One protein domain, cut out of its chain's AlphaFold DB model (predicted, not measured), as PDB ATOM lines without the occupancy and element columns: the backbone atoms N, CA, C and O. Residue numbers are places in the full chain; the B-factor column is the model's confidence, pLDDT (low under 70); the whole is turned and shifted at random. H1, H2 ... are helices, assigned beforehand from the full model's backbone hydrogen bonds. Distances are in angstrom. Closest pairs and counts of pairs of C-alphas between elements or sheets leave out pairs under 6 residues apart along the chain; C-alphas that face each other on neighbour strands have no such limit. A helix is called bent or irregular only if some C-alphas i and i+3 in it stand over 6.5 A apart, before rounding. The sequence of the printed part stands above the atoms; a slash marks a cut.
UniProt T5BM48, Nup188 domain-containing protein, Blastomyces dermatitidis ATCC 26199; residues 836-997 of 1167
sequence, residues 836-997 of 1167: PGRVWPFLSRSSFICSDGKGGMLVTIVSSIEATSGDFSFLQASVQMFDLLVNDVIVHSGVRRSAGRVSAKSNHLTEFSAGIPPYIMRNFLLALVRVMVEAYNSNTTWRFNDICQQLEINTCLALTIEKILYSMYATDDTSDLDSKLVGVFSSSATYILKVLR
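What this domain is: This is residues 836 to 997 of the 1167 residues of the protein "Nup188 domain-containing protein" of Blastomyces dermatitidis ATCC 26199 (UniProt T5BM48). Four helices, H2, H3, H5 and H6, make a loosely packed up-and-down bundle along the longest axis, each running against the one before it. H7 packs on H5 and on part of H6, while the short H1 and H4 lie toward the end of the bundle where residues 901 to 908, of which 907 and 908 belong to H4, stick out. The printed part has 162 residues, with seven named helices in the order H1 to H7 and no named strand: all helix. It is compact, with a radius of gyration of the C-alphas of 16.6 A, but elongated, spanning 52 by 32 by 29 A.

Where its parts are: The longest helix is H3, residues 873 to 899, 36.4 A from C-alpha 873 at (158.556, 128.211, 218.896) to C-alpha 899 at (166.014, 143.899, 186.924), with a kink of 56 degrees near residue 893. H5 is residues 918 to 941, 35.4 A, and H6 is residues 947 to 969, 33.0 A. H2 is residues 856 to 869, 19.9 A, and H7 is residues 983 to 996, 20.2 A, ending at (150.502, 152.261, 216.802). H1 is residues 836 to 843, and H4 is residues 907 to 911. H3 is irregular, with C-alphas 891 and 894 7.5 A apart; H7 too, with C-alphas 984 and 987 7.4 A apart; H5 only just, with C-alphas 937 and 940 6.7 A apart.

How they stand to each other: H3 touches H6, the same way at a shallow tilt of 20 degrees; their closest C-alphas, of Asp 883 and Thr 960, are 5.6 A apart. H2 and H3 form a hairpin and only just touch, with 3 pairs of C-alphas within 8 A, the closest those of Val 862 and Leu 875 at 6.6 A. H5 and H6 form a hairpin at a steep tilt of 38 degrees and only just touch, with 3 such pairs, the closest those of Tyr 936 and Asn 954 at 6.7 A. H7 touches H5, the same way at a shallow tilt of 24 degrees, closest at Leu 926 and Ser 988, with C-alphas 4.8 A apart. H1 touches H4, closest at the C-alphas of Gly 837 and Glu 911, 5.3 A. In H4 and H6 every O i to N i+4 pair is within hydrogen-bond range; in H1 2 of 4 are, in H2 7 of 10, in H3 21 of 23, in H5 18 of 20 and in H7 8 of 10.

The domain as a whole: The two C-alphas farthest apart, of Ser 903 and Arg 943, are 53.2 A apart. The printed part has no cut; the links H1 to H2 and H6 to H7 are long. Mean pLDDT of the printed part is 81.6, and 26 residues are under 70, among them 851 to 855 and 898 to 912.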
ATOM      1  N   PRO A 836     166.087 134.026 197.329       86.19
ATOM      2  CA  PRO A 836     164.811 134.664 197.658       86.19
ATOM      3  C   PRO A 836     163.799 134.568 196.505       86.19
ATOM      4  O   PRO A 836     162.592 134.496 196.747       86.19
ATOM      5  N   GLY A 837     164.261 134.490 195.250       84.56
ATOM      6  CA  GLY A 837     163.397 134.381 194.071       84.56
ATOM      7  C   GLY A 837     162.536 133.118 193.993       84.56
ATOM      8  O   GLY A 837     161.554 133.111 193.253       84.56
ATOM      9  N   ARG A 838     162.846 132.070 194.767       86.69
ATOM     10  CA  ARG A 838     161.991 130.875 194.906       86.69
ATOM     11  C   ARG A 838     161.014 130.981 196.080       86.69
ATOM     12  O   ARG A 838     159.902 130.465 195.989       86.69
ATOM     13  N   VAL A 839     161.398 131.685 197.145       90.44
ATOM     14  CA  VAL A 839     160.610 131.820 198.381       90.44
ATOM     15  C   VAL A 839     159.406 132.745 198.185       90.44
ATOM     16  O   VAL A 839     158.281 132.385 198.526       90.44
ATOM     17  N   TRP A 840     159.610 133.921 197.587       89.88
ATOM     18  CA  TRP A 840     158.549 134.918 197.396       89.88
ATOM     19  C   TRP A 840     157.342 134.409 196.580       89.88
ATOM     20  O   TRP A 840     156.205 134.601 197.030       89.88
ATOM     21  N   PRO A 841     157.517 133.729 195.423       89.56
ATOM     22  CA  PRO A 841     156.397 133.142 194.690       89.56
ATOM     23  C   PRO A 841     155.622 132.104 195.500       89.56
ATOM     24  O   PRO A 841     154.392 132.083 195.429       89.56
ATOM     25  N   PHE A 842     156.318 131.277 196.282       89.69
ATOM     26  CA  PHE A 842     155.693 130.279 197.142       89.69
ATOM     27  C   PHE A 842     154.854 130.930 198.247       89.69
ATOM     28  O   PHE A 842     153.654 130.665 198.342       89.69
ATOM     29  N   LEU A 843     155.443 131.854 199.012       88.50
ATOM     30  CA  LEU A 843     154.752 132.547 200.104       88.50
ATOM     31  C   LEU A 843     153.510 133.306 199.624       88.50
ATOM     32  O   LEU A 843     152.503 133.335 200.323       88.50
ATOM     33  N   SER A 844     153.536 133.861 198.406       84.88
ATOM     34  CA  SER A 844     152.374 134.551 197.828       84.88
ATOM     35  C   SER A 844     151.163 133.642 197.561       84.88
ATOM     36  O   SER A 844     150.055 134.148 197.378       84.88
ATOM     37  N   ARG A 845     151.368 132.318 197.510       86.12
ATOM     38  CA  ARG A 845     150.341 131.303 197.220       86.12
ATOM     39  C   ARG A 845     150.016 130.401 198.412       86.12
ATOM     40  O   ARG A 845     149.007 129.705 198.355       86.12
ATOM     41  N   SER A 846     150.861 130.381 199.440       88.25
ATOM     42  CA  SER A 846     150.688 129.526 200.617       88.25
ATOM     43  C   SER A 846     149.497 129.961 201.475       88.25
ATOM     44  O   SER A 846     149.183 131.149 201.570       88.25
ATOM     45  N   SER A 847     148.865 129.004 202.163       85.94
ATOM     46  CA  SER A 847     147.841 129.283 203.183       85.94
ATOM     47  C   SER A 847     148.401 129.907 204.466       85.94
ATOM     48  O   SER A 847     147.627 130.333 205.330       85.94
ATOM     49  N   PHE A 848     149.732 130.007 204.589       86.00
ATOM     50  CA  PHE A 848     150.410 130.625 205.727       86.00
ATOM     51  C   PHE A 848     149.829 132.008 206.062       86.00
ATOM     52  O   PHE A 848     149.474 132.265 207.216       86.00
ATOM     53  N   ILE A 849     149.637 132.858 205.042       83.75
ATOM     54  CA  ILE A 849     148.971 134.164 205.150       83.75
ATOM     55  C   ILE A 849     147.932 134.287 204.039       83.75
ATOM     56  O   ILE A 849     148.267 134.286 202.858       83.75
ATOM     57  N   CYS A 850     146.665 134.466 204.409       71.50
ATOM     58  CA  CYS A 850     145.620 134.707 203.421       71.50
ATOM     59  C   CYS A 850     145.669 136.153 202.901       71.50
ATOM     60  O   CYS A 850     145.702 137.118 203.668       71.50
ATOM     61  N   SER A 851     145.594 136.305 201.578       63.31
ATOM     62  CA  SER A 851     145.528 137.603 200.890       63.31
ATOM     63  C   SER A 851     144.218 138.367 201.133       63.31
ATOM     64  O   SER A 851     144.133 139.555 200.823       63.31
ATOM     65  N   ASP A 852     143.211 137.712 201.721       57.81
ATOM     66  CA  ASP A 852     141.911 138.289 202.077       57.81
ATOM     67  C   ASP A 852     141.922 139.079 203.400       57.81
ATOM     68  O   ASP A 852     140.920 139.698 203.761       57.81
ATOM     69  N   GLY A 853     143.050 139.082 204.120       55.53
ATOM     70  CA  GLY A 853     143.208 139.798 205.382       55.53
ATOM     71  C   GLY A 853     142.555 139.126 206.595       55.53
ATOM     72  O   GLY A 853     142.484 139.767 207.639       55.53
ATOM     73  N   LYS A 854     142.107 137.863 206.501       59.62
ATOM     74  CA  LYS A 854     141.484 137.115 207.615       59.62
ATOM     75  C   LYS A 854     142.467 136.309 208.483       59.62
ATOM     76  O   LYS A 854     142.074 135.331 209.107       59.62
ATOM     77  N   GLY A 855     143.743 136.691 208.530       64.56
ATOM     78  CA  GLY A 855     144.710 136.142 209.495       64.56
ATOM     79  C   GLY A 855     145.353 134.785 209.158       64.56
ATOM     80  O   GLY A 855     146.316 134.411 209.816       64.56
ATOM     81  N   GLY A 856     144.925 134.076 208.111       81.31
ATOM     82  CA  GLY A 856     145.608 132.870 207.613       81.31
ATOM     83  C   GLY A 856     145.841 131.748 208.639       81.31
ATOM     84  O   GLY A 856     145.281 131.724 209.742       81.31
ATOM     85  N   MET A 857     146.687 130.789 208.259       85.31
ATOM     86  CA  MET A 857     147.068 129.679 209.135       85.31
ATOM     87  C   MET A 857     147.942 130.119 210.309       85.31
ATOM     88  O   MET A 857     147.810 129.558 211.397       85.31
ATOM     89  N   LEU A 858     148.766 131.155 210.120       88.56
ATOM     90  CA  LEU A 858     149.622 131.714 211.166       88.56
ATOM     91  C   LEU A 858     148.816 132.134 212.407       88.56
ATOM     92  O   LEU A 858     149.069 131.624 213.496       88.56
ATOM     93  N   VAL A 859     147.795 132.989 212.256       87.50
ATOM     94  CA  VAL A 859     146.977 133.452 213.400       87.50
ATOM     95  C   VAL A 859     146.228 132.291 214.051       87.50
ATOM     96  O   VAL A 859     146.110 132.238 215.277       87.50
ATOM     97  N   THR A 860     145.747 131.345 213.239       87.00
ATOM     98  CA  THR A 860     145.001 130.174 213.718       87.00
ATOM     99  C   THR A 860     145.872 129.279 214.599       87.00
ATOM    100  O   THR A 860     145.438 128.888 215.683       87.00
ATOM    101  N   ILE A 861     147.101 128.970 214.176       87.00
ATOM    102  CA  ILE A 861     148.033 128.117 214.929       87.00
ATOM    103  C   ILE A 861     148.472 128.811 216.222       87.00
ATOM    104  O   ILE A 861     148.344 128.219 217.293       87.00
ATOM    105  N   VAL A 862     148.893 130.077 216.141       87.62
ATOM    106  CA  VAL A 862     149.360 130.841 217.309       87.62
ATOM    107  C   VAL A 862     148.252 130.952 218.359       87.62
ATOM    108  O   VAL A 862     148.460 130.638 219.527       87.62
ATOM    109  N   SER A 863     147.036 131.328 217.950       84.88
ATOM    110  CA  SER A 863     145.934 131.574 218.891       84.88
ATOM    111  C   SER A 863     145.317 130.295 219.464       84.88
ATOM    112  O   SER A 863     144.786 130.325 220.571       84.88
ATOM    113  N   SER A 864     145.333 129.180 218.720       83.44
ATOM    114  CA  SER A 864     144.656 127.937 219.134       83.44
ATOM    115  C   SER A 864     145.575 126.850 219.686       83.44
ATOM    116  O   SER A 864     145.072 125.938 220.341       83.44
ATOM    117  N   ILE A 865     146.883 126.912 219.411       84.12
ATOM    118  CA  ILE A 865     147.865 125.913 219.850       84.12
ATOM    119  C   ILE A 865     148.888 126.574 220.775       84.12
ATOM    120  O   ILE A 865     148.873 126.287 221.970       84.12
ATOM    121  N   GLU A 866     149.707 127.499 220.269       88.12
ATOM    122  CA  GLU A 866     150.828 128.074 221.039       88.12
ATOM    123  C   GLU A 866     150.364 128.887 222.251       88.12
ATOM    124  O   GLU A 866     150.871 128.712 223.355       88.12
ATOM    125  N   ALA A 867     149.307 129.692 222.099       85.75
ATOM    126  CA  ALA A 867     148.721 130.442 223.209       85.75
ATOM    127  C   ALA A 867     148.174 129.542 224.334       85.75
ATOM    128  O   ALA A 867     148.009 130.007 225.462       85.75
ATOM    129  N   THR A 868     147.885 128.267 224.038       84.62
ATOM    130  CA  THR A 868     147.427 127.280 225.030       84.62
ATOM    131  C   THR A 868     148.558 126.433 225.608       84.62
ATOM    132  O   THR A 868     148.477 126.072 226.781       84.62
ATOM    133  N   SER A 869     149.596 126.119 224.822       84.06
ATOM    134  CA  SER A 869     150.759 125.344 225.277       84.06
ATOM    135  C   SER A 869     151.768 126.189 226.055       84.06
ATOM    136  O   SER A 869     152.477 125.655 226.905       84.06
ATOM    137  N   GLY A 870     151.842 127.489 225.761       83.94
ATOM    138  CA  GLY A 870     152.825 128.419 226.312       83.94
ATOM    139  C   GLY A 870     154.225 128.318 225.696       83.94
ATOM    140  O   GLY A 870     155.132 129.007 226.162       83.94
ATOM    141  N   ASP A 871     154.395 127.490 224.662       85.75
ATOM    142  CA  ASP A 871     155.598 127.413 223.824       85.75
ATOM    143  C   ASP A 871     155.313 128.078 222.473       85.75
ATOM    144  O   ASP A 871     154.442 127.622 221.727       85.75
ATOM    145  N   PHE A 872     156.043 129.157 222.184       89.44
ATOM    146  CA  PHE A 872     155.873 130.010 221.004       89.44
ATOM    147  C   PHE A 872     156.963 129.788 219.945       89.44
ATOM    148  O   PHE A 872     157.352 130.718 219.232       89.44
ATOM    149  N   SER A 873     157.488 128.566 219.839       88.88
ATOM    150  CA  SER A 873     158.556 128.211 218.896       88.88
ATOM    151  C   SER A 873     158.200 128.451 217.415       88.88
ATOM    152  O   SER A 873     159.065 128.850 216.628       88.88
ATOM    153  N   PHE A 874     156.941 128.249 217.004       91.25
ATOM    154  CA  PHE A 874     156.467 128.536 215.644       91.25
ATOM    155  C   PHE A 874     156.302 130.042 215.408       91.25
ATOM    156  O   PHE A 874     156.725 130.541 214.356       91.25
ATOM    157  N   LEU A 875     155.776 130.794 216.381       91.88
ATOM    158  CA  LEU A 875     155.750 132.257 216.307       91.88
ATOM    159  C   LEU A 875     157.166 132.842 216.231       91.88
ATOM    160  O   LEU A 875     157.414 133.710 215.400       91.88
ATOM    161  N   GLN A 876     158.110 132.347 217.034       90.94
ATOM    162  CA  GLN A 876     159.502 132.805 217.028       90.94
ATOM    163  C   GLN A 876     160.154 132.619 215.649       90.94
ATOM    164  O   GLN A 876     160.716 133.569 215.100       90.94
ATOM    165  N   ALA A 877     160.008 131.438 215.037       90.56
ATOM    166  CA  ALA A 877     160.491 131.187 213.677       90.56
ATOM    167  C   ALA A 877     159.772 132.059 212.622       90.56
ATOM    168  O   ALA A 877     160.393 132.487 211.646       90.56
ATOM    169  N   SER A 878     158.491 132.384 212.832       93.12
ATOM    170  CA  SER A 878     157.717 133.280 211.953       93.12
ATOM    171  C   SER A 878     158.167 134.740 212.056       93.12
ATOM    172  O   SER A 878     158.203 135.450 211.052       93.12
ATOM    173  N   VAL A 879     158.529 135.195 213.256       93.50
ATOM    174  CA  VAL A 879     159.071 136.538 213.505       93.50
ATOM    175  C   VAL A 879     160.468 136.681 212.897       93.50
ATOM    176  O   VAL A 879     160.753 137.695 212.263       93.50
ATOM    177  N   GLN A 880     161.302 135.641 212.982       91.81
ATOM    178  CA  GLN A 880     162.582 135.591 212.266       91.81
ATOM    179  C   GLN A 880     162.384 135.674 210.748       91.81
ATOM    180  O   GLN A 880     163.053 136.467 210.087       91.81
ATOM    181  N   MET A 881     161.416 134.929 210.196       93.19
ATOM    182  CA  MET A 881     161.064 135.034 208.776       93.19
ATOM    183  C   MET A 881     160.677 136.469 208.406       93.19
ATOM    184  O   MET A 881     161.093 136.981 207.370       93.19
ATOM    185  N   PHE A 882     159.891 137.135 209.255       93.56
ATOM    186  CA  PHE A 882     159.483 138.518 209.041       93.56
ATOM    187  C   PHE A 882     160.680 139.479 208.991       93.56
ATOM    188  O   PHE A 882     160.758 140.269 208.047       93.56
ATOM    189  N   ASP A 883     161.639 139.381 209.919       93.94
ATOM    190  CA  ASP A 883     162.857 140.205 209.874       93.94
ATOM    191  C   ASP A 883     163.699 139.921 208.620       93.94
ATOM    192  O   ASP A 883     164.112 140.854 207.928       93.94
ATOM    193  N   LEU A 884     163.888 138.646 208.263       92.19
ATOM    194  CA  LEU A 884     164.648 138.241 207.076       92.19
ATOM    195  C   LEU A 884     164.013 138.738 205.772       92.19
ATOM    196  O   LEU A 884     164.725 139.242 204.904       92.19
ATOM    197  N   LEU A 885     162.686 138.657 205.636       92.12
ATOM    198  CA  LEU A 885     161.964 139.181 204.471       92.12
ATOM    199  C   LEU A 885     162.079 140.708 204.375       92.12
ATOM    200  O   LEU A 885     162.226 141.247 203.277       92.12
ATOM    201  N   VAL A 886     162.032 141.417 205.507       91.62
ATOM    202  CA  VAL A 886     162.222 142.873 205.539       91.62
ATOM    203  C   VAL A 886     163.649 143.238 205.128       91.62
ATOM    204  O   VAL A 886     163.828 144.093 204.257       91.62
ATOM    205  N   ASN A 887     164.656 142.555 205.680       90.38
ATOM    206  CA  ASN A 887     166.060 142.762 205.326       90.38
ATOM    207  C   ASN A 887     166.317 142.458 203.839       90.38
ATOM    208  O   ASN A 887     166.987 143.239 203.166       90.38
ATOM    209  N   ASP A 888     165.743 141.382 203.294       89.62
ATOM    210  CA  ASP A 888     165.841 141.027 201.872       89.62
ATOM    211  C   ASP A 888     165.292 142.136 200.955       89.62
ATOM    212  O   ASP A 888     165.932 142.505 199.966       89.62
ATOM    213  N   VAL A 889     164.140 142.725 201.295       88.00
ATOM    214  CA  VAL A 889     163.574 143.851 200.534       88.00
ATOM    215  C   VAL A 889     164.492 145.069 200.584       88.00
ATOM    216  O   VAL A 889     164.675 145.713 199.552       88.00
ATOM    217  N   ILE A 890     165.077 145.376 201.744       86.56
ATOM    218  CA  ILE A 890     165.978 146.523 201.920       86.56
ATOM    219  C   ILE A 890     167.270 146.316 201.118       86.56
ATOM    220  O   ILE A 890     167.612 147.161 200.287       86.56
ATOM    221  N   VAL A 891     167.950 145.180 201.304       85.25
ATOM    222  CA  VAL A 891     169.251 144.874 200.685       85.25
ATOM    223  C   VAL A 891     169.135 144.742 199.162       85.25
ATOM    224  O   VAL A 891     169.947 145.305 198.427       85.25
ATOM    225  N   HIS A 892     168.104 144.059 198.660       82.12
ATOM    226  CA  HIS A 892     167.942 143.794 197.224       82.12
ATOM    227  C   HIS A 892     167.061 144.817 196.489       82.12
ATOM    228  O   HIS A 892     166.793 144.660 195.293       82.12
ATOM    229  N   SER A 893     166.635 145.893 197.154       77.81
ATOM    230  CA  SER A 893     165.823 146.975 196.570       77.81
ATOM    231  C   SER A 893     166.430 147.558 195.280       77.81
ATOM    232  O   SER A 893     165.735 147.716 194.269       77.81
ATOM    233  N   GLY A 894     167.746 147.799 195.262       72.44
ATOM    234  CA  GLY A 894     168.474 148.302 194.088       72.44
ATOM    235  C   GLY A 894     168.524 147.311 192.917       72.44
ATOM    236  O   GLY A 894     168.323 147.697 191.758       72.44
ATOM    237  N   VAL A 895     168.718 146.021 193.214       74.69
ATOM    238  CA  VAL A 895     168.715 144.937 192.215       74.69
ATOM    239  C   VAL A 895     167.331 144.814 191.576       74.69
ATOM    240  O   VAL A 895     167.211 144.781 190.351       74.69
ATOM    241  N   ARG A 896     166.267 144.850 192.385       74.25
ATOM    242  CA  ARG A 896     164.871 144.727 191.930       74.25
ATOM    243  C   ARG A 896     164.426 145.893 191.052       74.25
ATOM    244  O   ARG A 896     163.713 145.678 190.073       74.25
ATOM    245  N   ARG A 897     164.894 147.113 191.335       70.00
ATOM    246  CA  ARG A 897     164.627 148.290 190.487       70.00
ATOM    247  C   ARG A 897     165.333 148.208 189.128       70.00
ATOM    248  O   ARG A 897     164.813 148.720 188.137       70.00
ATOM    249  N   SER A 898     166.491 147.548 189.076       63.03
ATOM    250  CA  SER A 898     167.322 147.410 187.870       63.03
ATOM    251  C   SER A 898     166.926 146.209 187.001       63.03
ATOM    252  O   SER A 898     167.002 146.288 185.775       63.03
ATOM    253  N   ALA A 899     166.435 145.123 187.610       58.31
ATOM    254  CA  ALA A 899     166.014 143.899 186.924       58.31
ATOM    255  C   ALA A 899     164.872 144.125 185.914       58.31
ATOM    256  O   ALA A 899     164.822 143.461 184.884       58.31
ATOM    257  N   GLY A 900     164.006 145.122 186.136       55.31
ATOM    258  CA  GLY A 900     162.964 145.505 185.176       55.31
ATOM    259  C   GLY A 900     163.478 146.145 183.875       55.31
ATOM    260  O   GLY A 900     162.678 146.405 182.981       55.31
ATOM    261  N   ARG A 901     164.786 146.435 183.759       53.34
ATOM    262  CA  ARG A 901     165.392 147.157 182.622       53.34
ATOM    263  C   ARG A 901     166.457 146.364 181.848       53.34
ATOM    264  O   ARG A 901     166.934 146.866 180.834       53.34
ATOM    265  N   VAL A 902     166.840 145.159 182.286       45.88
ATOM    266  CA  VAL A 902     167.976 144.402 181.718       45.88
ATOM    267  C   VAL A 902     167.524 143.041 181.171       45.88
ATOM    268  O   VAL A 902     166.806 142.300 181.830       45.88
ATOM    269  N   SER A 903     167.957 142.712 179.948       46.31
ATOM    270  CA  SER A 903     167.682 141.439 179.263       46.31
ATOM    271  C   SER A 903     168.219 140.227 180.044       46.31
ATOM    272  O   SER A 903     169.351 140.247 180.522       46.31
ATOM    273  N   ALA A 904     167.428 139.149 180.077       50.69
ATOM    274  CA  ALA A 904     167.540 137.911 180.867       50.69
ATOM    275  C   ALA A 904     168.786 137.009 180.638       50.69
ATOM    276  O   ALA A 904     168.651 135.799 180.490       50.69
ATOM    277  N   LYS A 905     170.007 137.560 180.577       48.16
ATOM    278  CA  LYS A 905     171.254 136.793 180.346       48.16
ATOM    279  C   LYS A 905     172.180 136.672 181.568       48.16
ATOM    280  O   LYS A 905     173.293 136.180 181.427       48.16
ATOM    281  N   SER A 906     171.757 137.116 182.751       50.41
ATOM    282  CA  SER A 906     172.543 137.020 183.989       50.41
ATOM    283  C   SER A 906     171.792 136.189 185.030       50.41
ATOM    284  O   SER A 906     170.781 136.650 185.558       50.41
ATOM    285  N   ASN A 907     172.306 134.991 185.336       56.22
ATOM    286  CA  ASN A 907     171.727 134.079 186.334       56.22
ATOM    287  C   ASN A 907     171.712 134.696 187.748       56.22
ATOM    288  O   ASN A 907     170.755 134.507 188.494       56.22
ATOM    289  N   HIS A 908     172.704 135.526 188.094       56.94
ATOM    290  CA  HIS A 908     172.746 136.219 189.388       56.94
ATOM    291  C   HIS A 908     171.597 137.227 189.567       56.94
ATOM    292  O   HIS A 908     171.034 137.333 190.651       56.94
ATOM    293  N   LEU A 909     171.196 137.960 188.520       58.03
ATOM    294  CA  LEU A 909     170.103 138.942 188.624       58.03
ATOM    295  C   LEU A 909     168.724 138.282 188.788       58.03
ATOM    296  O   LEU A 909     167.838 138.873 189.404       58.03
ATOM    297  N   THR A 910     168.530 137.072 188.255       60.22
ATOM    298  CA  THR A 910     167.266 136.327 188.372       60.22
ATOM    299  C   THR A 910     167.078 135.691 189.748       60.22
ATOM    300  O   THR A 910     165.959 135.690 190.255       60.22
ATOM    301  N   GLU A 911     168.154 135.218 190.382       61.91
ATOM    302  CA  GLU A 911     168.115 134.543 191.691       61.91
ATOM    303  C   GLU A 911     167.730 135.481 192.846       61.91
ATOM    304  O   GLU A 911     166.942 135.107 193.717       61.91
ATOM    305  N   PHE A 912     168.231 136.721 192.819       68.50
ATOM    306  CA  PHE A 912     167.933 137.752 193.825       68.50
ATOM    307  C   PHE A 912     166.729 138.640 193.458       68.50
ATOM    308  O   PHE A 912     166.316 139.522 194.224       68.50
ATOM    309  N   SER A 913     166.129 138.410 192.286       73.06
ATOM    310  CA  SER A 913     164.832 138.997 191.950       73.06
ATOM    311  C   SER A 913     163.746 138.359 192.819       73.06
ATOM    312  O   SER A 913     163.809 137.173 193.112       73.06
ATOM    313  N   ALA A 914     162.722 139.113 193.222       66.62
ATOM    314  CA  ALA A 914     161.633 138.555 194.031       66.62
ATOM    315  C   ALA A 914     160.780 137.514 193.268       66.62
ATOM    316  O   ALA A 914     159.885 136.920 193.852       66.62
ATOM    317  N   GLY A 915     160.962 137.340 191.951       73.75
ATOM    318  CA  GLY A 915     160.143 136.436 191.128       73.75
ATOM    319  C   GLY A 915     158.650 136.801 191.038       73.75
ATOM    320  O   GLY A 915     157.904 136.155 190.304       73.75
ATOM    321  N   ILE A 916     158.203 137.842 191.750       79.75
ATOM    322  CA  ILE A 916     156.822 138.320 191.812       79.75
ATOM    323  C   ILE A 916     156.733 139.821 191.499       79.75
ATOM    324  O   ILE A 916     157.669 140.577 191.776       79.75
ATOM    325  N   PRO A 917     155.593 140.291 190.960       83.31
ATOM    326  CA  PRO A 917     155.321 141.716 190.819       83.31
ATOM    327  C   PRO A 917     155.343 142.467 192.167       83.31
ATOM    328  O   PRO A 917     154.846 141.947 193.172       83.31
ATOM    329  N   PRO A 918     155.806 143.733 192.196       81.19
ATOM    330  CA  PRO A 918     155.963 144.505 193.434       81.19
ATOM    331  C   PRO A 918     154.641 144.755 194.175       81.19
ATOM    332  O   PRO A 918     154.638 144.840 195.400       81.19
ATOM    333  N   TYR A 919     153.504 144.818 193.470       83.81
ATOM    334  CA  TYR A 919     152.195 144.984 194.112       83.81
ATOM    335  C   TYR A 919     151.763 143.742 194.913       83.81
ATOM    336  O   TYR A 919     151.110 143.891 195.943       83.81
ATOM    337  N   ILE A 920     152.143 142.530 194.475       84.44
ATOM    338  CA  ILE A 920     151.876 141.285 195.216       84.44
ATOM    339  C   ILE A 920     152.724 141.273 196.484       84.44
ATOM    340  O   ILE A 920     152.201 141.013 197.564       84.44
ATOM    341  N   MET A 921     154.002 141.642 196.363       86.56
ATOM    342  CA  MET A 921     154.912 141.760 197.504       86.56
ATOM    343  C   MET A 921     154.398 142.780 198.530       86.56
ATOM    344  O   MET A 921     154.362 142.482 199.720       86.56
ATOM    345  N   ARG A 922     153.909 143.943 198.072       88.12
ATOM    346  CA  ARG A 922     153.295 144.977 198.925       88.12
ATOM    347  C   ARG A 922     152.072 144.453 199.677       88.12
ATOM    348  O   ARG A 922     151.963 144.662 200.881       88.12
ATOM    349  N   ASN A 923     151.165 143.761 198.987       87.88
ATOM    350  CA  ASN A 923     149.953 143.214 199.604       87.88
ATOM    351  C   ASN A 923     150.277 142.108 200.620       87.88
ATOM    352  O   ASN A 923     149.692 142.086 201.702       87.88
ATOM    353  N   PHE A 924     151.221 141.224 200.292       89.06
ATOM    354  CA  PHE A 924     151.682 140.174 201.197       89.06
ATOM    355  C   PHE A 924     152.337 140.762 202.452       89.06
ATOM    356  O   PHE A 924     151.954 140.411 203.565       89.06
ATOM    357  N   LEU A 925     153.268 141.708 202.291       90.44
ATOM    358  CA  LEU A 925     153.930 142.376 203.412       90.44
ATOM    359  C   LEU A 925     152.942 143.150 204.285       90.44
ATOM    360  O   LEU A 925     153.080 143.141 205.503       90.44
ATOM    361  N   LEU A 926     151.929 143.787 203.694       90.94
ATOM    362  CA  LEU A 926     150.861 144.429 204.456       90.94
ATOM    363  C   LEU A 926     150.083 143.411 205.301       90.94
ATOM    364  O   LEU A 926     149.805 143.676 206.469       90.94
ATOM    365  N   ALA A 927     149.726 142.257 204.729       89.56
ATOM    366  CA  ALA A 927     149.027 141.198 205.453       89.56
ATOM    367  C   ALA A 927     149.889 140.617 206.587       89.56
ATOM    368  O   ALA A 927     149.404 140.474 207.707       89.56
ATOM    369  N   LEU A 928     151.177 140.373 206.332       90.38
ATOM    370  CA  LEU A 928     152.130 139.910 207.340       90.38
ATOM    371  C   LEU A 928     152.303 140.929 208.474       90.38
ATOM    372  O   LEU A 928     152.206 140.569 209.643       90.38
ATOM    373  N   VAL A 929     152.480 142.212 208.146       92.12
ATOM    374  CA  VAL A 929     152.599 143.291 209.140       92.12
ATOM    375  C   VAL A 929     151.335 143.411 209.989       92.12
ATOM    376  O   VAL A 929     151.441 143.621 211.193       92.12
ATOM    377  N   ARG A 930     150.139 143.238 209.410       90.00
ATOM    378  CA  ARG A 930     148.882 143.214 210.180       90.00
ATOM    379  C   ARG A 930     148.897 142.129 211.249       90.00
ATOM    380  O   ARG A 930     148.644 142.442 212.408       90.00
ATOM    381  N   VAL A 931     149.256 140.905 210.861       89.38
ATOM    382  CA  VAL A 931     149.345 139.762 211.777       89.38
ATOM    383  C   VAL A 931     150.417 139.987 212.845       89.38
ATOM    384  O   VAL A 931     150.155 139.775 214.023       89.38
ATOM    385  N   MET A 932     151.603 140.468 212.467       91.69
ATOM    386  CA  MET A 932     152.709 140.683 213.409       91.69
ATOM    387  C   MET A 932     152.432 141.818 214.404       91.69
ATOM    388  O   MET A 932     152.755 141.695 215.583       91.69
ATOM    389  N   VAL A 933     151.781 142.902 213.970       89.69
ATOM    390  CA  VAL A 933     151.341 143.984 214.869       89.69
ATOM    391  C   VAL A 933     150.229 143.500 215.807       89.69
ATOM    392  O   VAL A 933     150.215 143.856 216.985       89.69
ATOM    393  N   GLU A 934     149.310 142.661 215.328       87.12
ATOM    394  CA  GLU A 934     148.287 142.039 216.175       87.12
ATOM    395  C   GLU A 934     148.898 141.077 217.203       87.12
ATOM    396  O   GLU A 934     148.520 141.125 218.376       87.12
ATOM    397  N   ALA A 935     149.888 140.272 216.805       88.19
ATOM    398  CA  ALA A 935     150.653 139.416 217.708       88.19
ATOM    399  C   ALA A 935     151.395 140.244 218.769       88.19
ATOM    400  O   ALA A 935     151.303 139.935 219.955       88.19
ATOM    401  N   TYR A 936     152.037 141.349 218.374       87.88
ATOM    402  CA  TYR A 936     152.700 142.278 219.297       87.88
ATOM    403  C   TYR A 936     151.730 142.861 220.343       87.88
ATOM    404  O   TYR A 936     152.038 142.903 221.533       87.88
ATOM    405  N   ASN A 937     150.516 143.242 219.930       83.38
ATOM    406  CA  ASN A 937     149.471 143.727 220.839       83.38
ATOM    407  C   ASN A 937     148.913 142.616 221.758       83.38
ATOM    408  O   ASN A 937     148.619 142.852 222.937       83.38
ATOM    409  N   SER A 938     148.754 141.404 221.221       82.38
ATOM    410  CA  SER A 938     148.110 140.268 221.896       82.38
ATOM    411  C   SER A 938     149.033 139.517 222.852       82.38
ATOM    412  O   SER A 938     148.539 138.916 223.807       82.38
ATOM    413  N   ASN A 939     150.353 139.624 222.667       75.25
ATOM    414  CA  ASN A 939     151.380 138.986 223.497       75.25
ATOM    415  C   ASN A 939     151.151 139.231 225.005       75.25
ATOM    416  O   ASN A 939     151.321 138.350 225.840       75.25
ATOM    417  N   THR A 940     150.623 140.404 225.360       68.69
ATOM    418  CA  THR A 940     150.296 140.779 226.746       68.69
ATOM    419  C   THR A 940     149.273 139.871 227.447       68.69
ATOM    420  O   THR A 940     149.212 139.857 228.676       68.69
ATOM    421  N   THR A 941     148.460 139.141 226.681       73.31
ATOM    422  CA  THR A 941     147.400 138.252 227.184       73.31
ATOM    423  C   THR A 941     147.802 136.780 227.208       73.31
ATOM    424  O   THR A 941     147.111 135.969 227.825       73.31
ATOM    425  N   TRP A 942     148.903 136.433 226.546       83.44
ATOM    426  CA  TRP A 942     149.372 135.062 226.416       83.44
ATOM    427  C   TRP A 942     150.217 134.641 227.622       83.44
ATOM    428  O   TRP A 942     150.862 135.467 228.268       83.44
ATOM    429  N   ARG A 943     150.194 133.342 227.943       84.44
ATOM    430  CA  ARG A 943     151.031 132.746 228.994       84.44
ATOM    431  C   ARG A 943     152.261 132.131 228.346       84.44
ATOM    432  O   ARG A 943     152.094 131.298 227.470       84.44
ATOM    433  N   PHE A 944     153.448 132.529 228.785       85.31
ATOM    434  CA  PHE A 944     154.720 131.994 228.300       85.31
ATOM    435  C   PHE A 944     155.304 131.040 229.335       85.31
ATOM    436  O   PHE A 944     155.277 131.350 230.527       85.31
ATOM    437  N   ASN A 945     155.844 129.912 228.874       85.44
ATOM    438  CA  ASN A 945     156.630 129.010 229.718       85.44
ATOM    439  C   ASN A 945     158.056 129.548 229.923       85.44
ATOM    440  O   ASN A 945     158.625 129.371 230.994       85.44
ATOM    441  N   ASP A 946     158.606 130.232 228.912       80.19
ATOM    442  CA  ASP A 946     159.914 130.885 228.962       80.19
ATOM    443  C   ASP A 946     159.788 132.401 228.733       80.19
ATOM    444  O   ASP A 946     159.336 132.870 227.683       80.19
ATOM    445  N   ILE A 947     160.219 133.178 229.727       82.19
ATOM    446  CA  ILE A 947     160.232 134.645 229.674       82.19
ATOM    447  C   ILE A 947     161.260 135.137 228.645       82.19
ATOM    448  O   ILE A 947     161.015 136.139 227.971       82.19
ATOM    449  N   CYS A 948     162.382 134.431 228.460       81.56
ATOM    450  CA  CYS A 948     163.394 134.815 227.474       81.56
ATOM    451  C   CYS A 948     162.818 134.776 226.055       81.56
ATOM    452  O   CYS A 948     162.960 135.753 225.318       81.56
ATOM    453  N   GLN A 949     162.078 133.716 225.709       85.06
ATOM    454  CA  GLN A 949     161.352 133.617 224.439       85.06
ATOM    455  C   GLN A 949     160.395 134.804 224.227       85.06
ATOM    456  O   GLN A 949     160.348 135.378 223.135       85.06
ATOM    457  N   GLN A 950     159.671 135.233 225.267       87.44
ATOM    458  CA  GLN A 950     158.789 136.403 225.186       87.44
ATOM    459  C   GLN A 950     159.562 137.692 224.861       87.44
ATOM    460  O   GLN A 950     159.132 138.483 224.009       87.44
ATOM    461  N   LEU A 951     160.688 137.919 225.543       87.25
ATOM    462  CA  LEU A 951     161.527 139.105 225.360       87.25
ATOM    463  C   LEU A 951     162.173 139.129 223.973       87.25
ATOM    464  O   LEU A 951     162.163 140.175 223.323       87.25
ATOM    465  N   GLU A 952     162.678 137.993 223.493       86.75
ATOM    466  CA  GLU A 952     163.279 137.860 222.162       86.75
ATOM    467  C   GLU A 952     162.258 138.162 221.054       86.75
ATOM    468  O   GLU A 952     162.526 138.992 220.179       86.75
ATOM    469  N   ILE A 953     161.055 137.574 221.131       90.50
ATOM    470  CA  ILE A 953     159.964 137.820 220.172       90.50
ATOM    471  C   ILE A 953     159.604 139.309 220.136       90.50
ATOM    472  O   ILE A 953     159.536 139.908 219.061       90.50
ATOM    473  N   ASN A 954     159.400 139.928 221.300       90.06
ATOM    474  CA  ASN A 954     159.005 141.333 221.364       90.06
ATOM    475  C   ASN A 954     160.104 142.287 220.898       90.06
ATOM    476  O   ASN A 954     159.801 143.294 220.258       90.06
ATOM    477  N   THR A 955     161.359 141.984 221.221       91.31
ATOM    478  CA  THR A 955     162.514 142.775 220.784       91.31
ATOM    479  C   THR A 955     162.656 142.713 219.270       91.31
ATOM    480  O   THR A 955     162.768 143.753 218.623       91.31
ATOM    481  N   CYS A 956     162.582 141.513 218.686       91.94
ATOM    482  CA  CYS A 956     162.668 141.335 217.240       91.94
ATOM    483  C   CYS A 956     161.516 142.056 216.525       91.94
ATOM    484  O   CYS A 956     161.773 142.876 215.649       91.94
ATOM    485  N   LEU A 957     160.266 141.871 216.970       93.06
ATOM    486  CA  LEU A 957     159.105 142.576 216.413       93.06
ATOM    487  C   LEU A 957     159.259 144.102 216.467       93.06
ATOM    488  O   LEU A 957     159.034 144.774 215.459       93.06
ATOM    489  N   ALA A 958     159.660 144.656 217.617       91.94
ATOM    490  CA  ALA A 958     159.838 146.097 217.775       91.94
ATOM    491  C   ALA A 958     160.924 146.645 216.833       91.94
ATOM    492  O   ALA A 958     160.690 147.645 216.153       91.94
ATOM    493  N   LEU A 959     162.070 145.962 216.736       92.38
ATOM    494  CA  LEU A 959     163.162 146.349 215.841       92.38
ATOM    495  C   LEU A 959     162.782 146.208 214.363       92.38
ATOM    496  O   LEU A 959     163.094 147.091 213.574       92.38
ATOM    497  N   THR A 960     162.086 145.148 213.953       92.88
ATOM    498  CA  THR A 960     161.681 144.986 212.547       92.88
ATOM    499  C   THR A 960     160.648 146.038 212.134       92.88
ATOM    500  O   THR A 960     160.744 146.600 211.041       92.88
ATOM    501  N   ILE A 961     159.684 146.365 213.004       93.31
ATOM    502  CA  ILE A 961     158.722 147.454 212.766       93.31
ATOM    503  C   ILE A 961     159.454 148.800 212.665       93.31
ATOM    504  O   ILE A 961     159.161 149.598 211.769       93.31
ATOM    505  N   GLU A 962     160.428 149.036 213.543       92.75
ATOM    506  CA  GLU A 962     161.276 150.227 213.521       92.75
ATOM    507  C   GLU A 962     162.060 150.342 212.203       92.75
ATOM    508  O   GLU A 962     161.957 151.370 211.526       92.75
ATOM    509  N   LYS A 963     162.723 149.263 211.766       91.56
ATOM    510  CA  LYS A 963     163.454 149.192 210.490       91.56
ATOM    511  C   LYS A 963     162.575 149.544 209.289       91.56
ATOM    512  O   LYS A 963     163.038 150.242 208.382       91.56
ATOM    513  N   ILE A 964     161.316 149.084 209.257       91.75
ATOM    514  CA  ILE A 964     160.362 149.411 208.179       91.75
ATOM    515  C   ILE A 964     160.089 150.920 208.143       91.75
ATOM    516  O   ILE A 964     160.130 151.531 207.071       91.75
ATOM    517  N   LEU A 965     159.820 151.529 209.303       90.25
ATOM    518  CA  LEU A 965     159.548 152.965 209.403       90.25
ATOM    519  C   LEU A 965     160.778 153.796 209.028       90.25
ATOM    520  O   LEU A 965     160.659 154.737 208.239       90.25
ATOM    521  N   TYR A 966     161.954 153.420 209.531       88.81
ATOM    522  CA  TYR A 966     163.217 154.080 209.214       88.81
ATOM    523  C   TYR A 966     163.510 154.036 207.708       88.81
ATOM    524  O   TYR A 966     163.737 155.070 207.077       88.81
ATOM    525  N   SER A 967     163.399 152.855 207.097       86.00
ATOM    526  CA  SER A 967     163.675 152.665 205.669       86.00
ATOM    527  C   SER A 967     162.731 153.461 204.761       86.00
ATOM    528  O   SER A 967     163.117 153.838 203.659       86.00
ATOM    529  N   MET A 968     161.500 153.744 205.201       85.38
ATOM    530  CA  MET A 968     160.522 154.495 204.404       85.38
ATOM    531  C   MET A 968     160.567 156.006 204.619       85.38
ATOM    532  O   MET A 968     160.438 156.761 203.653       85.38
ATOM    533  N   TYR A 969     160.716 156.464 205.862       81.81
ATOM    534  CA  TYR A 969     160.612 157.888 206.197       81.81
ATOM    535  C   TYR A 969     161.965 158.595 206.308       81.81
ATOM    536  O   TYR A 969     162.019 159.790 206.040       81.81
ATOM    537  N   ALA A 970     163.045 157.885 206.650       75.88
ATOM    538  CA  ALA A 970     164.383 158.472 206.755       75.88
ATOM    539  C   ALA A 970     165.215 158.332 205.469       75.88
ATOM    540  O   ALA A 970     166.207 159.036 205.302       75.88
ATOM    541  N   THR A 971     164.826 157.433 204.558       64.44
ATOM    542  CA  THR A 971     165.556 157.186 203.305       64.44
ATOM    543  C   THR A 971     164.862 157.901 202.141       64.44
ATOM    544  O   THR A 971     163.678 157.655 201.891       64.44
ATOM    545  N   ASP A 972     165.614 158.738 201.416       61.16
ATOM    546  CA  ASP A 972     165.194 159.514 200.232       61.16
ATOM    547  C   ASP A 972     164.186 160.657 200.519       61.16
ATOM    548  O   ASP A 972     163.154 160.453 201.161       61.16
ATOM    549  N   ASP A 973     164.465 161.859 199.998       67.38
ATOM    550  CA  ASP A 973     163.672 163.091 200.200       67.38
ATOM    551  C   ASP A 973     162.410 163.150 199.311       67.38
ATOM    552  O   ASP A 973     161.683 164.148 199.281       67.38
ATOM    553  N   THR A 974     162.136 162.091 198.546       72.19
ATOM    554  CA  THR A 974     160.956 161.999 197.682       72.19
ATOM    555  C   THR A 974     159.661 161.982 198.505       72.19
ATOM    556  O   THR A 974     159.490 161.197 199.439       72.19
ATOM    557  N   SER A 975     158.717 162.859 198.148       68.69
ATOM    558  CA  SER A 975     157.451 163.028 198.876       68.69
ATOM    559  C   SER A 975     156.437 161.907 198.626       68.69
ATOM    560  O   SER A 975     155.591 161.652 199.481       68.69
ATOM    561  N   ASP A 976     156.517 161.222 197.480       76.38
ATOM    562  CA  ASP A 976     155.648 160.089 197.154       76.38
ATOM    563  C   ASP A 976     156.258 158.765 197.638       76.38
ATOM    564  O   ASP A 976     157.246 158.275 197.082       76.38
ATOM    565  N   LEU A 977     155.629 158.169 198.658       76.75
ATOM    566  CA  LEU A 977     156.063 156.924 199.295       76.75
ATOM    567  C   LEU A 977     156.100 155.738 198.322       76.75
ATOM    568  O   LEU A 977     156.944 154.860 198.487       76.75
ATOM    569  N   ASP A 978     155.227 155.701 197.312       76.50
ATOM    570  CA  ASP A 978     155.195 154.606 196.333       76.50
ATOM    571  C   ASP A 978     156.352 154.699 195.318       76.50
ATOM    572  O   ASP A 978     156.762 153.688 194.742       76.50
ATOM    573  N   SER A 979     156.917 155.895 195.120       76.06
ATOM    574  CA  SER A 979     158.012 156.151 194.171       76.06
ATOM    575  C   SER A 979     159.414 155.846 194.725       76.06
ATOM    576  O   SER A 979     160.392 155.770 193.962       76.06
ATOM    577  N   LYS A 980     159.509 155.647 196.047       81.00
ATOM    578  CA  LYS A 980     160.751 155.357 196.774       81.00
ATOM    579  C   LYS A 980     161.357 154.017 196.367       81.00
ATOM    580  O   LYS A 980     160.664 153.087 195.959       81.00
ATOM    581  N   LEU A 981     162.676 153.887 196.551       74.31
ATOM    582  CA  LEU A 981     163.421 152.638 196.313       74.31
ATOM    583  C   LEU A 981     162.806 151.444 197.072       74.31
ATOM    584  O   LEU A 981     162.780 150.328 196.560       74.31
ATOM    585  N   VAL A 982     162.272 151.711 198.266       81.19
ATOM    586  CA  VAL A 982     161.640 150.729 199.152       81.19
ATOM    587  C   VAL A 982     160.108 150.875 199.180       81.19
ATOM    588  O   VAL A 982     159.454 150.400 200.103       81.19
ATOM    589  N   GLY A 983     159.505 151.483 198.146       80.56
ATOM    590  CA  GLY A 983     158.073 151.828 198.082       80.56
ATOM    591  C   GLY A 983     157.093 150.659 198.263       80.56
ATOM    592  O   GLY A 983     155.904 150.860 198.486       80.56
ATOM    593  N   VAL A 984     157.584 149.420 198.265       84.75
ATOM    594  CA  VAL A 984     156.817 148.220 198.628       84.75
ATOM    595  C   VAL A 984     156.329 148.266 200.083       84.75
ATOM    596  O   VAL A 984     155.272 147.714 200.381       84.75
ATOM    597  N   PHE A 985     157.027 148.963 200.984       88.88
ATOM    598  CA  PHE A 985     156.581 149.137 202.369       88.88
ATOM    599  C   PHE A 985     155.567 150.274 202.565       88.88
ATOM    600  O   PHE A 985     155.104 150.453 203.689       88.88
ATOM    601  N   SER A 986     155.173 151.027 201.530       88.12
ATOM    602  CA  SER A 986     154.286 152.199 201.672       88.12
ATOM    603  C   SER A 986     152.983 151.889 202.420       88.12
ATOM    604  O   SER A 986     152.626 152.564 203.389       88.12
ATOM    605  N   SER A 987     152.293 150.816 202.028       88.56
ATOM    606  CA  SER A 987     151.044 150.384 202.664       88.56
ATOM    607  C   SER A 987     151.266 149.848 204.082       88.56
ATOM    608  O   SER A 987     150.440 150.071 204.964       88.56
ATOM    609  N   SER A 988     152.387 149.168 204.324       91.00
ATOM    610  CA  SER A 988     152.736 148.643 205.647       91.00
ATOM    611  C   SER A 988     153.089 149.760 206.630       91.00
ATOM    612  O   SER A 988     152.570 149.778 207.741       91.00
ATOM    613  N   ALA A 989     153.913 150.727 206.217       90.12
ATOM    614  CA  ALA A 989     154.336 151.857 207.042       90.12
ATOM    615  C   ALA A 989     153.150 152.759 207.424       90.12
ATOM    616  O   ALA A 989     152.998 153.131 208.588       90.12
ATOM    617  N   THR A 990     152.256 153.039 206.471       89.56
ATOM    618  CA  THR A 990     151.021 153.797 206.735       89.56
ATOM    619  C   THR A 990     150.075 153.060 207.685       89.56
ATOM    620  O   THR A 990     149.495 153.683 208.576       89.56
ATOM    621  N   TYR A 991     149.950 151.734 207.558       89.88
ATOM    622  CA  TYR A 991     149.183 150.913 208.498       89.88
ATOM    623  C   TYR A 991     149.783 150.927 209.911       89.88
ATOM    624  O   TYR A 991     149.049 151.146 210.874       89.88
ATOM    625  N   ILE A 992     151.103 150.749 210.039       90.19
ATOM    626  CA  ILE A 992     151.813 150.783 211.329       90.19
ATOM    627  C   ILE A 992     151.573 152.121 212.032       90.19
ATOM    628  O   ILE A 992     151.193 152.125 213.203       90.19
ATOM    629  N   LEU A 993     151.725 153.248 211.322       87.25
ATOM    630  CA  LEU A 993     151.450 154.567 211.894       87.25
ATOM    631  C   LEU A 993     149.999 154.689 212.357       87.25
ATOM    632  O   LEU A 993     149.762 155.198 213.444       87.25
ATOM    633  N   LYS A 994     149.033 154.190 211.581       84.75
ATOM    634  CA  LYS A 994     147.618 154.251 211.961       84.75
ATOM    635  C   LYS A 994     147.309 153.449 213.231       84.75
ATOM    636  O   LYS A 994     146.522 153.907 214.049       84.75
ATOM    637  N   VAL A 995     147.891 152.257 213.381       84.50
ATOM    638  CA  VAL A 995     147.575 151.344 214.495       84.50
ATOM    639  C   VAL A 995     148.358 151.677 215.761       84.50
ATOM    640  O   VAL A 995     147.786 151.665 216.847       84.50
ATOM    641  N   LEU A 996     149.651 151.982 215.642       82.81
ATOM    642  CA  LEU A 996     150.502 152.261 216.802       82.81
ATOM    643  C   LEU A 996     150.454 153.734 217.246       82.81
ATOM    644  O   LEU A 996     150.855 154.020 218.374       82.81
ATOM    645  N   ARG A 997     149.924 154.656 216.421       83.44
ATOM    646  CA  ARG A 997     149.629 156.060 216.788       83.44
ATOM    647  C   ARG A 997     148.122 156.360 216.686       83.44
ATOM    648  O   ARG A 997     147.701 157.083 215.777       83.44
TER     649      ARG A 997